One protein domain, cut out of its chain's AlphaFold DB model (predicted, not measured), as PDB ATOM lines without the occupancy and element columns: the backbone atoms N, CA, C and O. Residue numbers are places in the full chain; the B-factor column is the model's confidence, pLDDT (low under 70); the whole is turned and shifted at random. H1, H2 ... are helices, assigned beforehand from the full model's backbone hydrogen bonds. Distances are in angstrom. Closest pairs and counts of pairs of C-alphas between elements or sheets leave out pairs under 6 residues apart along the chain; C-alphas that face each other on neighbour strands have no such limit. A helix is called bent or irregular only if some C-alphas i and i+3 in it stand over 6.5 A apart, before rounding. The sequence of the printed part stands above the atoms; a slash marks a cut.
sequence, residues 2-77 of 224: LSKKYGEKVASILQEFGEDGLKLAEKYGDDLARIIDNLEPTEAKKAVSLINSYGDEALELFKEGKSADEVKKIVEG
ATOM      1  N   LEU A   2      30.580 -23.600 -48.818       78.31
ATOM      2  CA  LEU A   2      29.563 -24.228 -47.960       78.31
ATOM      3  C   LEU A   2      29.113 -23.365 -46.771       78.31
ATOM      4  O   LEU A   2      27.917 -23.159 -46.621       78.31
ATOM      5  N   SER A   3      30.031 -22.780 -45.989       83.75
ATOM      6  CA  SER A   3      29.649 -21.990 -44.800       83.75
ATOM      7  C   SER A   3      28.798 -20.758 -45.117       83.75
ATOM      8  O   SER A   3      27.889 -20.419 -44.370       83.75
ATOM      9  N   LYS A   4      29.016 -20.130 -46.282       87.44
ATOM     10  CA  LYS A   4      28.174 -19.023 -46.770       87.44
ATOM     11  C   LYS A   4      26.760 -19.462 -47.155       87.44
ATOM     12  O   LYS A   4      25.857 -18.636 -47.111       87.44
ATOM     13  N   LYS A   5      26.588 -20.713 -47.591       90.06
ATOM     14  CA  LYS A   5      25.305 -21.242 -48.070       90.06
ATOM     15  C   LYS A   5      24.501 -21.895 -46.944       90.06
ATOM     16  O   LYS A   5      23.304 -21.671 -46.859       90.06
ATOM     17  N   TYR A   6      25.168 -22.671 -46.092       91.94
ATOM     18  CA  TYR A   6      24.534 -23.549 -45.106       91.94
ATOM     19  C   TYR A   6      24.898 -23.235 -43.651       91.94
ATOM     20  O   TYR A   6      24.411 -23.893 -42.743       91.94
ATOM     21  N   GLY A   7      25.735 -22.224 -43.412       92.81
ATOM     22  CA  GLY A   7      26.197 -21.862 -42.075       92.81
ATOM     23  C   GLY A   7      27.440 -22.635 -41.625       92.81
ATOM     24  O   GLY A   7      27.831 -23.650 -42.207       92.81
ATOM     25  N   GLU A   8      28.087 -22.115 -40.580       93.50
ATOM     26  CA  GLU A   8      29.358 -22.642 -40.059       93.50
ATOM     27  C   GLU A   8      29.219 -24.062 -39.503       93.50
ATOM     28  O   GLU A   8      30.062 -24.905 -39.787       93.50
ATOM     29  N   LYS A   9      28.121 -24.357 -38.793       93.38
ATOM     30  CA  LYS A   9      27.851 -25.693 -38.237       93.38
ATOM     31  C   LYS A   9      27.787 -26.760 -39.331       93.38
ATOM     32  O   LYS A   9      28.471 -27.776 -39.249       93.38
ATOM     33  N   VAL A  10      26.982 -26.530 -40.369       94.88
ATOM     34  CA  VAL A  10      26.832 -27.490 -41.471       94.88
ATOM     35  C   VAL A  10      28.157 -27.663 -42.209       94.88
ATOM     36  O   VAL A  10      28.567 -28.786 -42.497       94.88
ATOM     37  N   ALA A  11      28.868 -26.563 -42.463       94.56
ATOM     38  CA  ALA A  11      30.164 -26.613 -43.124       94.56
ATOM     39  C   ALA A  11      31.219 -27.375 -42.312       94.56
ATOM     40  O   ALA A  11      31.940 -28.176 -42.901       94.56
ATOM     41  N   SER A  12      31.293 -27.167 -40.992       95.69
ATOM     42  CA  SER A  12      32.275 -27.849 -40.144       95.69
ATOM     43  C   SER A  12      32.029 -29.352 -40.097       95.69
ATOM     44  O   SER A  12      32.977 -30.117 -40.214       95.69
ATOM     45  N   ILE A  13      30.764 -29.777 -39.992       96.31
ATOM     46  CA  ILE A  13      30.413 -31.202 -39.989       96.31
ATOM     47  C   ILE A  13      30.806 -31.844 -41.320       96.31
ATOM     48  O   ILE A  13      31.509 -32.844 -41.316       96.31
ATOM     49  N   LEU A  14      30.410 -31.259 -42.455       95.12
ATOM     50  CA  LEU A  14      30.707 -31.829 -43.774       95.12
ATOM     51  C   LEU A  14      32.209 -31.853 -44.086       95.12
ATOM     52  O   LEU A  14      32.678 -32.779 -44.742       95.12
ATOM     53  N   GLN A  15      32.977 -30.872 -43.605       94.00
ATOM     54  CA  GLN A  15      34.431 -30.837 -43.791       94.00
ATOM     55  C   GLN A  15      35.153 -32.010 -43.123       94.00
ATOM     56  O   GLN A  15      36.183 -32.443 -43.637       94.00
ATOM     57  N   GLU A  16      34.619 -32.557 -42.027       95.56
ATOM     58  CA  GLU A  16      35.194 -33.743 -41.378       95.56
ATOM     59  C   GLU A  16      35.128 -34.997 -42.267       95.56
ATOM     60  O   GLU A  16      35.930 -35.909 -42.085       95.56
ATOM     61  N   PHE A  17      34.235 -35.021 -43.261       93.38
ATOM     62  CA  PHE A  17      34.076 -36.120 -44.222       93.38
ATOM     63  C   PHE A  17      34.844 -35.890 -45.537       93.38
ATOM     64  O   PHE A  17      34.675 -36.647 -46.490       93.38
ATOM     65  N   GLY A  18      35.681 -34.850 -45.626       93.88
ATOM     66  CA  GLY A  18      36.534 -34.604 -46.795       93.88
ATOM     67  C   GLY A  18      35.755 -34.482 -48.113       93.88
ATOM     68  O   GLY A  18      34.779 -33.736 -48.201       93.88
ATOM     69  N   GLU A  19      36.202 -35.194 -49.154       92.69
ATOM     70  CA  GLU A  19      35.543 -35.188 -50.470       92.69
ATOM     71  C   GLU A  19      34.131 -35.776 -50.438       92.69
ATOM     72  O   GLU A  19      33.259 -35.299 -51.165       92.69
ATOM     73  N   ASP A  20      33.879 -36.768 -49.587       92.38
ATOM     74  CA  ASP A  20      32.558 -37.390 -49.488       92.38
ATOM     75  C   ASP A  20      31.541 -36.398 -48.923       92.38
ATOM     76  O   ASP A  20      30.447 -36.253 -49.464       92.38
ATOM     77  N   GLY A  21      31.939 -35.591 -47.934       93.69
ATOM     78  CA  GLY A  21      31.114 -34.491 -47.431       93.69
ATOM     79  C   GLY A  21      30.735 -33.473 -48.515       93.69
ATOM     80  O   GLY A  21      29.608 -32.972 -48.528       93.69
ATOM     81  N   LEU A  22      31.640 -33.191 -49.461       92.88
ATOM     82  CA  LEU A  22      31.353 -32.317 -50.605       92.88
ATOM     83  C   LEU A  22      30.364 -32.966 -51.578       92.88
ATOM     84  O   LEU A  22      29.375 -32.330 -51.939       92.88
ATOM     85  N   LYS A  23      30.587 -34.234 -51.947       94.25
ATOM     86  CA  LYS A  23      29.688 -34.991 -52.836       94.25
ATOM     87  C   LYS A  23      28.280 -35.095 -52.256       94.25
ATOM     88  O   LYS A  23      27.303 -34.914 -52.977       94.25
ATOM     89  N   LEU A  24      28.165 -35.331 -50.951       96.00
ATOM     90  CA  LEU A  24      26.883 -35.376 -50.252       96.00
ATOM     91  C   LEU A  24      26.172 -34.022 -50.279       96.00
ATOM     92  O   LEU A  24      24.972 -33.966 -50.537       96.00
ATOM     93  N   ALA A  25      26.900 -32.924 -50.062       94.69
ATOM     94  CA  ALA A  25      26.338 -31.580 -50.151       94.69
ATOM     95  C   ALA A  25      25.874 -31.227 -51.571       94.69
ATOM     96  O   ALA A  25      24.857 -30.555 -51.734       94.69
ATOM     97  N   GLU A  26      26.598 -31.676 -52.597       94.75
ATOM     98  CA  GLU A  26      26.200 -31.514 -53.998       94.75
ATOM     99  C   GLU A  26      24.972 -32.361 -54.347       94.75
ATOM    100  O   GLU A  26      24.070 -31.869 -55.024       94.75
ATOM    101  N   LYS A  27      24.911 -33.604 -53.851       96.69
ATOM    102  CA  LYS A  27      23.816 -34.543 -54.117       96.69
ATOM    103  C   LYS A  27      22.519 -34.154 -53.403       96.69
ATOM    104  O   LYS A  27      21.465 -34.130 -54.030       96.69
ATOM    105  N   TYR A  28      22.590 -33.869 -52.104       97.19
ATOM    106  CA  TYR A  28      21.415 -33.723 -51.233       97.19
ATOM    107  C   TYR A  28      21.096 -32.277 -50.842       97.19
ATOM    108  O   TYR A  28      19.981 -31.988 -50.406       97.19
ATOM    109  N   GLY A  29      22.055 -31.360 -50.997       95.88
ATOM    110  CA  GLY A  29      21.854 -29.924 -50.828       95.88
ATOM    111  C   GLY A  29      21.138 -29.537 -49.534       95.88
ATOM    112  O   GLY A  29      21.605 -29.801 -48.426       95.88
ATOM    113  N   ASP A  30      20.003 -28.862 -49.693       96.50
ATOM    114  CA  ASP A  30      19.278 -28.215 -48.601       96.50
ATOM    115  C   ASP A  30      18.629 -29.222 -47.638       96.50
ATOM    116  O   ASP A  30      18.460 -28.909 -46.460       96.50
ATOM    117  N   ASP A  31      18.300 -30.431 -48.105       97.44
ATOM    118  CA  ASP A  31      17.739 -31.482 -47.250       97.44
ATOM    119  C   ASP A  31      18.787 -31.991 -46.258       97.44
ATOM    120  O   ASP A  31      18.524 -32.038 -45.053       97.44
ATOM    121  N   LEU A  32      20.007 -32.258 -46.732       97.44
ATOM    122  CA  LEU A  32      21.129 -32.628 -45.867       97.44
ATOM    123  C   LEU A  32      21.487 -31.501 -44.894       97.44
ATOM    124  O   LEU A  32      21.688 -31.749 -43.705       97.44
ATOM    125  N   ALA A  33      21.527 -30.255 -45.378       97.06
ATOM    126  CA  ALA A  33      21.813 -29.102 -44.530       97.06
ATOM    127  C   ALA A  33      20.779 -28.951 -43.403       97.06
ATOM    128  O   ALA A  33      21.159 -28.724 -42.256       97.06
ATOM    129  N   ARG A  34      19.487 -29.141 -43.705       97.12
ATOM    130  CA  ARG A  34      18.400 -29.072 -42.717       97.12
ATOM    131  C   ARG A  34      18.505 -30.174 -41.662       97.12
ATOM    132  O   ARG A  34      18.291 -29.893 -40.487       97.12
ATOM    133  N   ILE A  35      18.851 -31.399 -42.060       97.44
ATOM    134  CA  ILE A  35      19.074 -32.510 -41.119       97.44
ATOM    135  C   ILE A  35      20.229 -32.171 -40.169       97.44
ATOM    136  O   ILE A  35      20.063 -32.235 -38.955       97.44
ATOM    137  N   ILE A  36      21.380 -31.751 -40.707       97.12
ATOM    138  CA  ILE A  36      22.565 -31.414 -39.902       97.12
ATOM    139  C   ILE A  36      22.274 -30.261 -38.934       97.12
ATOM    140  O   ILE A  36      22.700 -30.298 -37.778       97.12
ATOM    141  N   ASP A  37      21.558 -29.232 -39.387       95.94
ATOM    142  CA  ASP A  37      21.286 -28.053 -38.565       95.94
ATOM    143  C   ASP A  37      20.345 -28.365 -37.390       95.94
ATOM    144  O   ASP A  37      20.548 -27.848 -36.290       95.94
ATOM    145  N   ASN A  38      19.408 -29.298 -37.575       95.56
ATOM    146  CA  ASN A  38      18.447 -29.718 -36.549       95.56
ATOM    147  C   ASN A  38      19.000 -30.721 -35.521       95.56
ATOM    148  O   ASN A  38      18.343 -30.975 -34.512       95.56
ATOM    149  N   LEU A  39      20.180 -31.299 -35.754       95.75
ATOM    150  CA  LEU A  39      20.774 -32.316 -34.882       95.75
ATOM    151  C   LEU A  39      21.920 -31.756 -34.039       95.75
ATOM    152  O   LEU A  39      22.647 -30.855 -34.458       95.75
ATOM    153  N   GLU A  40      22.139 -32.327 -32.857       95.44
ATOM    154  CA  GLU A  40      23.359 -32.059 -32.089       95.44
ATOM    155  C   GLU A  40      24.604 -32.491 -32.885       95.44
ATOM    156  O   GLU A  40      24.530 -33.475 -33.621       95.44
ATOM    157  N   PRO A  41      25.769 -31.824 -32.747       94.44
ATOM    158  CA  PRO A  41      26.940 -32.085 -33.589       94.44
ATOM    159  C   PRO A  41      27.355 -33.560 -33.674       94.44
ATOM    160  O   PRO A  41      27.713 -34.040 -34.745       94.44
ATOM    161  N   THR A  42      27.283 -34.299 -32.566       94.00
ATOM    162  CA  THR A  42      27.600 -35.736 -32.534       94.00
ATOM    163  C   THR A  42      26.606 -36.563 -33.350       94.00
ATOM    164  O   THR A  42      27.003 -37.462 -34.086       94.00
ATOM    165  N   GLU A  43      25.320 -36.239 -33.245       95.62
ATOM    166  CA  GLU A  43      24.248 -36.934 -33.956       95.62
ATOM    167  C   GLU A  43      24.257 -36.576 -35.446       95.62
ATOM    168  O   GLU A  43      24.098 -37.446 -36.297       95.62
ATOM    169  N   ALA A  44      24.571 -35.320 -35.773       96.81
ATOM    170  CA  ALA A  44      24.768 -34.870 -37.143       96.81
ATOM    171  C   ALA A  44      25.899 -35.642 -37.843       96.81
ATOM    172  O   ALA A  44      25.744 -36.038 -38.995       96.81
ATOM    173  N   LYS A  45      27.013 -35.925 -37.150       97.12
ATOM    174  CA  LYS A  45      28.098 -36.759 -37.701       97.12
ATOM    175  C   LYS A  45      27.629 -38.178 -37.998       97.12
ATOM    176  O   LYS A  45      27.902 -38.689 -39.080       97.12
ATOM    177  N   LYS A  46      26.896 -38.806 -37.072       97.00
ATOM    178  CA  LYS A  46      26.312 -40.131 -37.323       97.00
ATOM    179  C   LYS A  46      25.363 -40.099 -38.522       97.00
ATOM    180  O   LYS A  46      25.437 -40.984 -39.366       97.00
ATOM    181  N   ALA A  47      24.522 -39.069 -38.621       97.00
ATOM    182  CA  ALA A  47      23.592 -38.910 -39.730       97.00
ATOM    183  C   ALA A  47      24.315 -38.792 -41.074       97.00
ATOM    184  O   ALA A  47      23.982 -39.522 -42.002       97.00
ATOM    185  N   VAL A  48      25.357 -37.958 -41.166       97.38
ATOM    186  CA  VAL A  48      26.173 -37.843 -42.386       97.38
ATOM    187  C   VAL A  48      26.846 -39.170 -42.729       97.38
ATOM    188  O   VAL A  48      26.823 -39.565 -43.888       97.38
ATOM    189  N   SER A  49      27.375 -39.897 -41.738       96.12
ATOM    190  CA  SER A  49      27.963 -41.223 -41.964       96.12
ATOM    191  C   SER A  49      26.945 -42.219 -42.521       96.12
ATOM    192  O   SER A  49      27.243 -42.907 -43.491       96.12
ATOM    193  N   LEU A  50      25.745 -42.292 -41.940       96.25
ATOM    194  CA  LEU A  50      24.691 -43.203 -42.394       96.25
ATOM    195  C   LEU A  50      24.160 -42.810 -43.777       96.25
ATOM    196  O   LEU A  50      23.967 -43.676 -44.619       96.25
ATOM    197  N   ILE A  51      23.985 -41.518 -44.056       96.94
ATOM    198  CA  ILE A  51      23.581 -41.041 -45.387       96.94
ATOM    199  C   ILE A  51      24.680 -41.322 -46.423       96.94
ATOM    200  O   ILE A  51      24.367 -41.653 -47.563       96.94
ATOM    201  N   ASN A  52      25.960 -41.255 -46.044       94.06
ATOM    202  CA  ASN A  52      27.058 -41.645 -46.930       94.06
ATOM    203  C   ASN A  52      27.004 -43.134 -47.290       94.06
ATOM    204  O   ASN A  52      27.224 -43.496 -48.442       94.06
ATOM    205  N   SER A  53      26.704 -43.986 -46.308       89.19
ATOM    206  CA  SER A  53      26.683 -45.441 -46.480       89.19
ATOM    207  C   SER A  53      25.412 -45.966 -47.156       89.19
ATOM    208  O   SER A  53      25.497 -46.873 -47.973       89.19
ATOM    209  N   TYR A  54      24.246 -45.405 -46.828       88.31
ATOM    210  CA  TYR A  54      22.930 -45.944 -47.210       88.31
ATOM    211  C   TYR A  54      22.126 -45.009 -48.125       88.31
ATOM    212  O   TYR A  54      21.022 -45.337 -48.553       88.31
ATOM    213  N   GLY A  55      22.668 -43.833 -48.445       93.25
ATOM    214  CA  GLY A  55      22.106 -42.925 -49.434       93.25
ATOM    215  C   GLY A  55      20.693 -42.441 -49.106       93.25
ATOM    216  O   GLY A  55      20.421 -41.917 -48.024       93.25
ATOM    217  N   ASP A  56      19.804 -42.572 -50.092       91.50
ATOM    218  CA  ASP A  56      18.478 -41.950 -50.092       91.50
ATOM    219  C   ASP A  56      17.559 -42.558 -49.017       91.50
ATOM    220  O   ASP A  56      16.761 -41.835 -48.424       91.50
ATOM    221  N   GLU A  57      17.716 -43.849 -48.697       92.06
ATOM    222  CA  GLU A  57      16.945 -44.512 -47.635       92.06
ATOM    223  C   GLU A  57      17.226 -43.873 -46.269       92.06
ATOM    224  O   GLU A  57      16.302 -43.453 -45.571       92.06
ATOM    225  N   ALA A  58      18.505 -43.718 -45.904       95.19
ATOM    226  CA  ALA A  58      18.878 -43.054 -44.656       95.19
ATOM    227  C   ALA A  58      18.435 -41.585 -44.632       95.19
ATOM    228  O   ALA A  58      17.958 -41.111 -43.600       95.19
ATOM    229  N   LEU A  59      18.562 -40.866 -45.756       96.94
ATOM    230  CA  LEU A  59      18.143 -39.465 -45.851       96.94
ATOM    231  C   LEU A  59      16.650 -39.298 -45.537       96.94
ATOM    232  O   LEU A  59      16.291 -38.434 -44.735       96.94
ATOM    233  N   GLU A  60      15.787 -40.116 -46.141       95.62
ATOM    234  CA  GLU A  60      14.339 -40.048 -45.915       95.62
ATOM    235  C   GLU A  60      13.973 -40.400 -44.466       95.62
ATOM    236  O   GLU A  60      13.185 -39.690 -43.841       95.62
ATOM    237  N   LEU A  61      14.632 -41.392 -43.863       95.12
ATOM    238  CA  LEU A  61      14.411 -41.747 -42.457       95.12
ATOM    239  C   LEU A  61      14.776 -40.603 -41.488       95.12
ATOM    240  O   LEU A  61      14.069 -40.377 -40.502       95.12
ATOM    241  N   PHE A  62      15.830 -39.831 -41.773       97.12
ATOM    242  CA  PHE A  62      16.139 -38.617 -41.006       97.12
ATOM    243  C   PHE A  62      15.129 -37.488 -41.251       97.12
ATOM    244  O   PHE A  62      14.812 -36.747 -40.318       97.12
ATOM    245  N   LYS A  63      14.584 -37.361 -42.468       96.31
ATOM    246  CA  LYS A  63      13.508 -36.396 -42.773       96.31
ATOM    247  C   LYS A  63      12.217 -36.712 -42.015       96.31
ATOM    248  O   LYS A  63      11.499 -35.786 -41.645       96.31
ATOM    249  N   GLU A  64      11.966 -37.983 -41.714       95.19
ATOM    250  CA  GLU A  64      10.877 -38.434 -40.835       95.19
ATOM    251  C   GLU A  64      11.125 -38.152 -39.340       95.19
ATOM    252  O   GLU A  64      10.232 -38.359 -38.518       95.19
ATOM    253  N   GLY A  65      12.313 -37.659 -38.969       94.00
ATOM    254  CA  GLY A  65      12.660 -37.293 -37.593       94.00
ATOM    255  C   GLY A  65      13.180 -38.446 -36.733       94.00
ATOM    256  O   GLY A  65      13.184 -38.326 -35.507       94.00
ATOM    257  N   LYS A  66      13.607 -39.557 -37.343       94.06
ATOM    258  CA  LYS A  66      14.213 -40.685 -36.621       94.06
ATOM    259  C   LYS A  66      15.611 -40.327 -36.112       94.06
ATOM    260  O   LYS A  66      16.361 -39.609 -36.775       94.06
ATOM    261  N   SER A  67      15.971 -40.851 -34.942       93.94
ATOM    262  CA  SER A  67      17.337 -40.744 -34.409       93.94
ATOM    263  C   SER A  67      18.321 -41.587 -35.222       93.94
ATOM    264  O   SER A  67      17.927 -42.561 -35.859       93.94
ATOM    265  N   ALA A  68      19.617 -41.275 -35.177       93.88
ATOM    266  CA  ALA A  68      20.627 -42.036 -35.904       93.88
ATOM    267  C   ALA A  68      20.668 -43.507 -35.474       93.88
ATOM    268  O   ALA A  68      20.914 -44.369 -36.309       93.88
ATOM    269  N   ASP A  69      20.378 -43.806 -34.206       90.44
ATOM    270  CA  ASP A  69      20.311 -45.186 -33.719       90.44
ATOM    271  C   ASP A  69      19.082 -45.932 -34.288       90.44
ATOM    272  O   ASP A  69      19.166 -47.125 -34.578       90.44
ATOM    273  N   GLU A  70      17.947 -45.255 -34.493       90.44
ATOM    274  CA  GLU A  70      16.776 -45.830 -35.176       90.44
ATOM    275  C   GLU A  70      17.002 -45.983 -36.679       90.44
ATOM    276  O   GLU A  70      16.656 -47.024 -37.238       90.44
ATOM    277  N   VAL A  71      17.585 -44.969 -37.329       92.06
ATOM    278  CA  VAL A  71      17.950 -45.038 -38.749       92.06
ATOM    279  C   VAL A  71      18.888 -46.211 -38.961       92.06
ATOM    280  O   VAL A  71      18.580 -47.067 -39.782       92.06
ATOM    281  N   LYS A  72      19.962 -46.302 -38.164       89.31
ATOM    282  CA  LYS A  72      20.933 -47.397 -38.196       89.31
ATOM    283  C   LYS A  72      20.241 -48.756 -38.130       89.31
ATOM    284  O   LYS A  72      20.444 -49.568 -39.020       89.31
ATOM    285  N   LYS A  73      19.349 -48.966 -37.156       85.00
ATOM    286  CA  LYS A  73      18.589 -50.220 -37.043       85.00
ATOM    287  C   LYS A  73      17.788 -50.547 -38.298       85.00
ATOM    288  O   LYS A  73      17.801 -51.677 -38.761       85.00
ATOM    289  N   ILE A  74      17.085 -49.567 -38.859       83.75
ATOM    290  CA  ILE A  74      16.219 -49.794 -40.022       83.75
ATOM    291  C   ILE A  74      17.043 -50.116 -41.272       83.75
ATOM    292  O   ILE A  74      16.719 -51.090 -41.959       83.75
ATOM    293  N   VAL A  75      18.094 -49.333 -41.539       82.56
ATOM    294  CA  VAL A  75      18.947 -49.491 -42.731       82.56
ATOM    295  C   VAL A  75      19.872 -50.705 -42.629       82.56
ATOM    296  O   VAL A  75      20.197 -51.320 -43.638       82.56
ATOM    297  N   GLU A  76      20.249 -51.114 -41.416       78.94
ATOM    298  CA  GLU A  76      20.972 -52.370 -41.171       78.94
ATOM    299  C   GLU A  76      20.032 -53.583 -41.080       78.94
ATOM    300  O   GLU A  76      20.490 -54.721 -41.120       78.94
ATOM    301  N   GLY A  77      18.715 -53.360 -41.003       67.69
ATOM    302  CA  GLY A  77      17.708 -54.414 -40.885       67.69
ATOM    303  C   GLY A  77      17.542 -54.992 -39.472       67.69
ATOM    304  O   GLY A  77      16.771 -55.940 -39.304       67.69
TER     305      GLY A  77
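This is residues 2 to 77 of the 224 residues of the protein "DUF4237 domain-containing protein" of Eubacterium sp. AF19-12LB (UniProt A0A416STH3). Three helices, H3, H4 and H5, run back and forth side by side as a small bundle, their centres in a triangle, and the second arm of a bent helix, H2b, packs on H3 and H4. The first arm, H2a, and the irregular H1 cross this group at steep or nearly right angles, with H1 toward one end of the long axis and H5 toward the other. The printed part has 76 residues with five named helices, H1 to H5 in that order, and no named strand; its class is all helix. It is compact, with a radius of gyration of the C-alphas of 11.2 A, and its outline is elongated, spanning 36 by 21 by 18 A.

H1, residues 2 to 15, is irregular: C-alphas 5 and 8 are 9.1 A apart, and its line is a rough one. H2, residues 18 to 38, was assigned as one helix by its hydrogen bonds but is bent, with C-alphas 27 and 30 9.5 A apart; its arms are H2a, residues 18 to 27, and H2b, residues 30 to 38. H1 touches H2a with residues 14 to 15 alone, at a steep tilt of 46 degrees, opposite ways; the closest C-alphas, of Leu 14 and Gly 21, are 4.5 A apart. H1 touches H2b at a steep tilt of 66 degrees, the same way, closest at the C-alphas of Val 10 and Ile 36, 6.0 A. H2a and H2b only just touch, and only at the corner, with 3 pairs of C-alphas within 8 A; the closest are those of Ala 25 and Leu 32, 6.8 A, and the tilt is a steep 61 degrees. The hub is H3, residues 41 to 54, which touches four other helices. Its residues 44 to 48 alone touch H2b, with which it forms a helical hairpin at a shallow tilt of 34 degrees, only just short of steep; the closest C-alphas, of Ile 36 and Ala 44, are 4.9 A apart. H1 touches H3 with residues 9 to 14 alone, about perpendicular at 82 degrees, closest at the C-alphas of Ile 13 and Lys 45, 6.4 A. H4, residues 56 to 63, forms a hairpin with H3 at a shallow tilt of 29 degrees, closest at the C-alphas of Ile 51 and Ala 58, 5.2 A. H5, residues 68 to 76, forms a hairpin with H4 and touches H3 at a shallow tilt of 13 degrees, the same way, closest at the C-alphas of Ala 47 and Ala 68, 5.8 A. H1 is apart from H4 and H5. Every O i to N i+4 pair is within hydrogen-bond range in H2a, H2b, H3, H4 and H5, and 7 of 10 are in H1.

H1 begins at C-alpha 2, (29.563, -24.228, -47.960), and measures 9.2 A from first to last C-alpha. H2a measures 14.7 A and H2b 12.2 A. H3 is 19.8 A long and begins at C-alpha 41, (26.940, -32.085, -33.589). H4 measures 10.4 A, and H5, 11.6 A long, ends at C-alpha 76, (20.972, -52.370, -41.171).

The two C-alphas farthest apart, those of Lys 4 and Gly 77, are 37.4 A apart. The printed part has no cut, and the four links between the helices are tight. The mean pLDDT of the printed part is 93.2, and residue 77 alone is under 70.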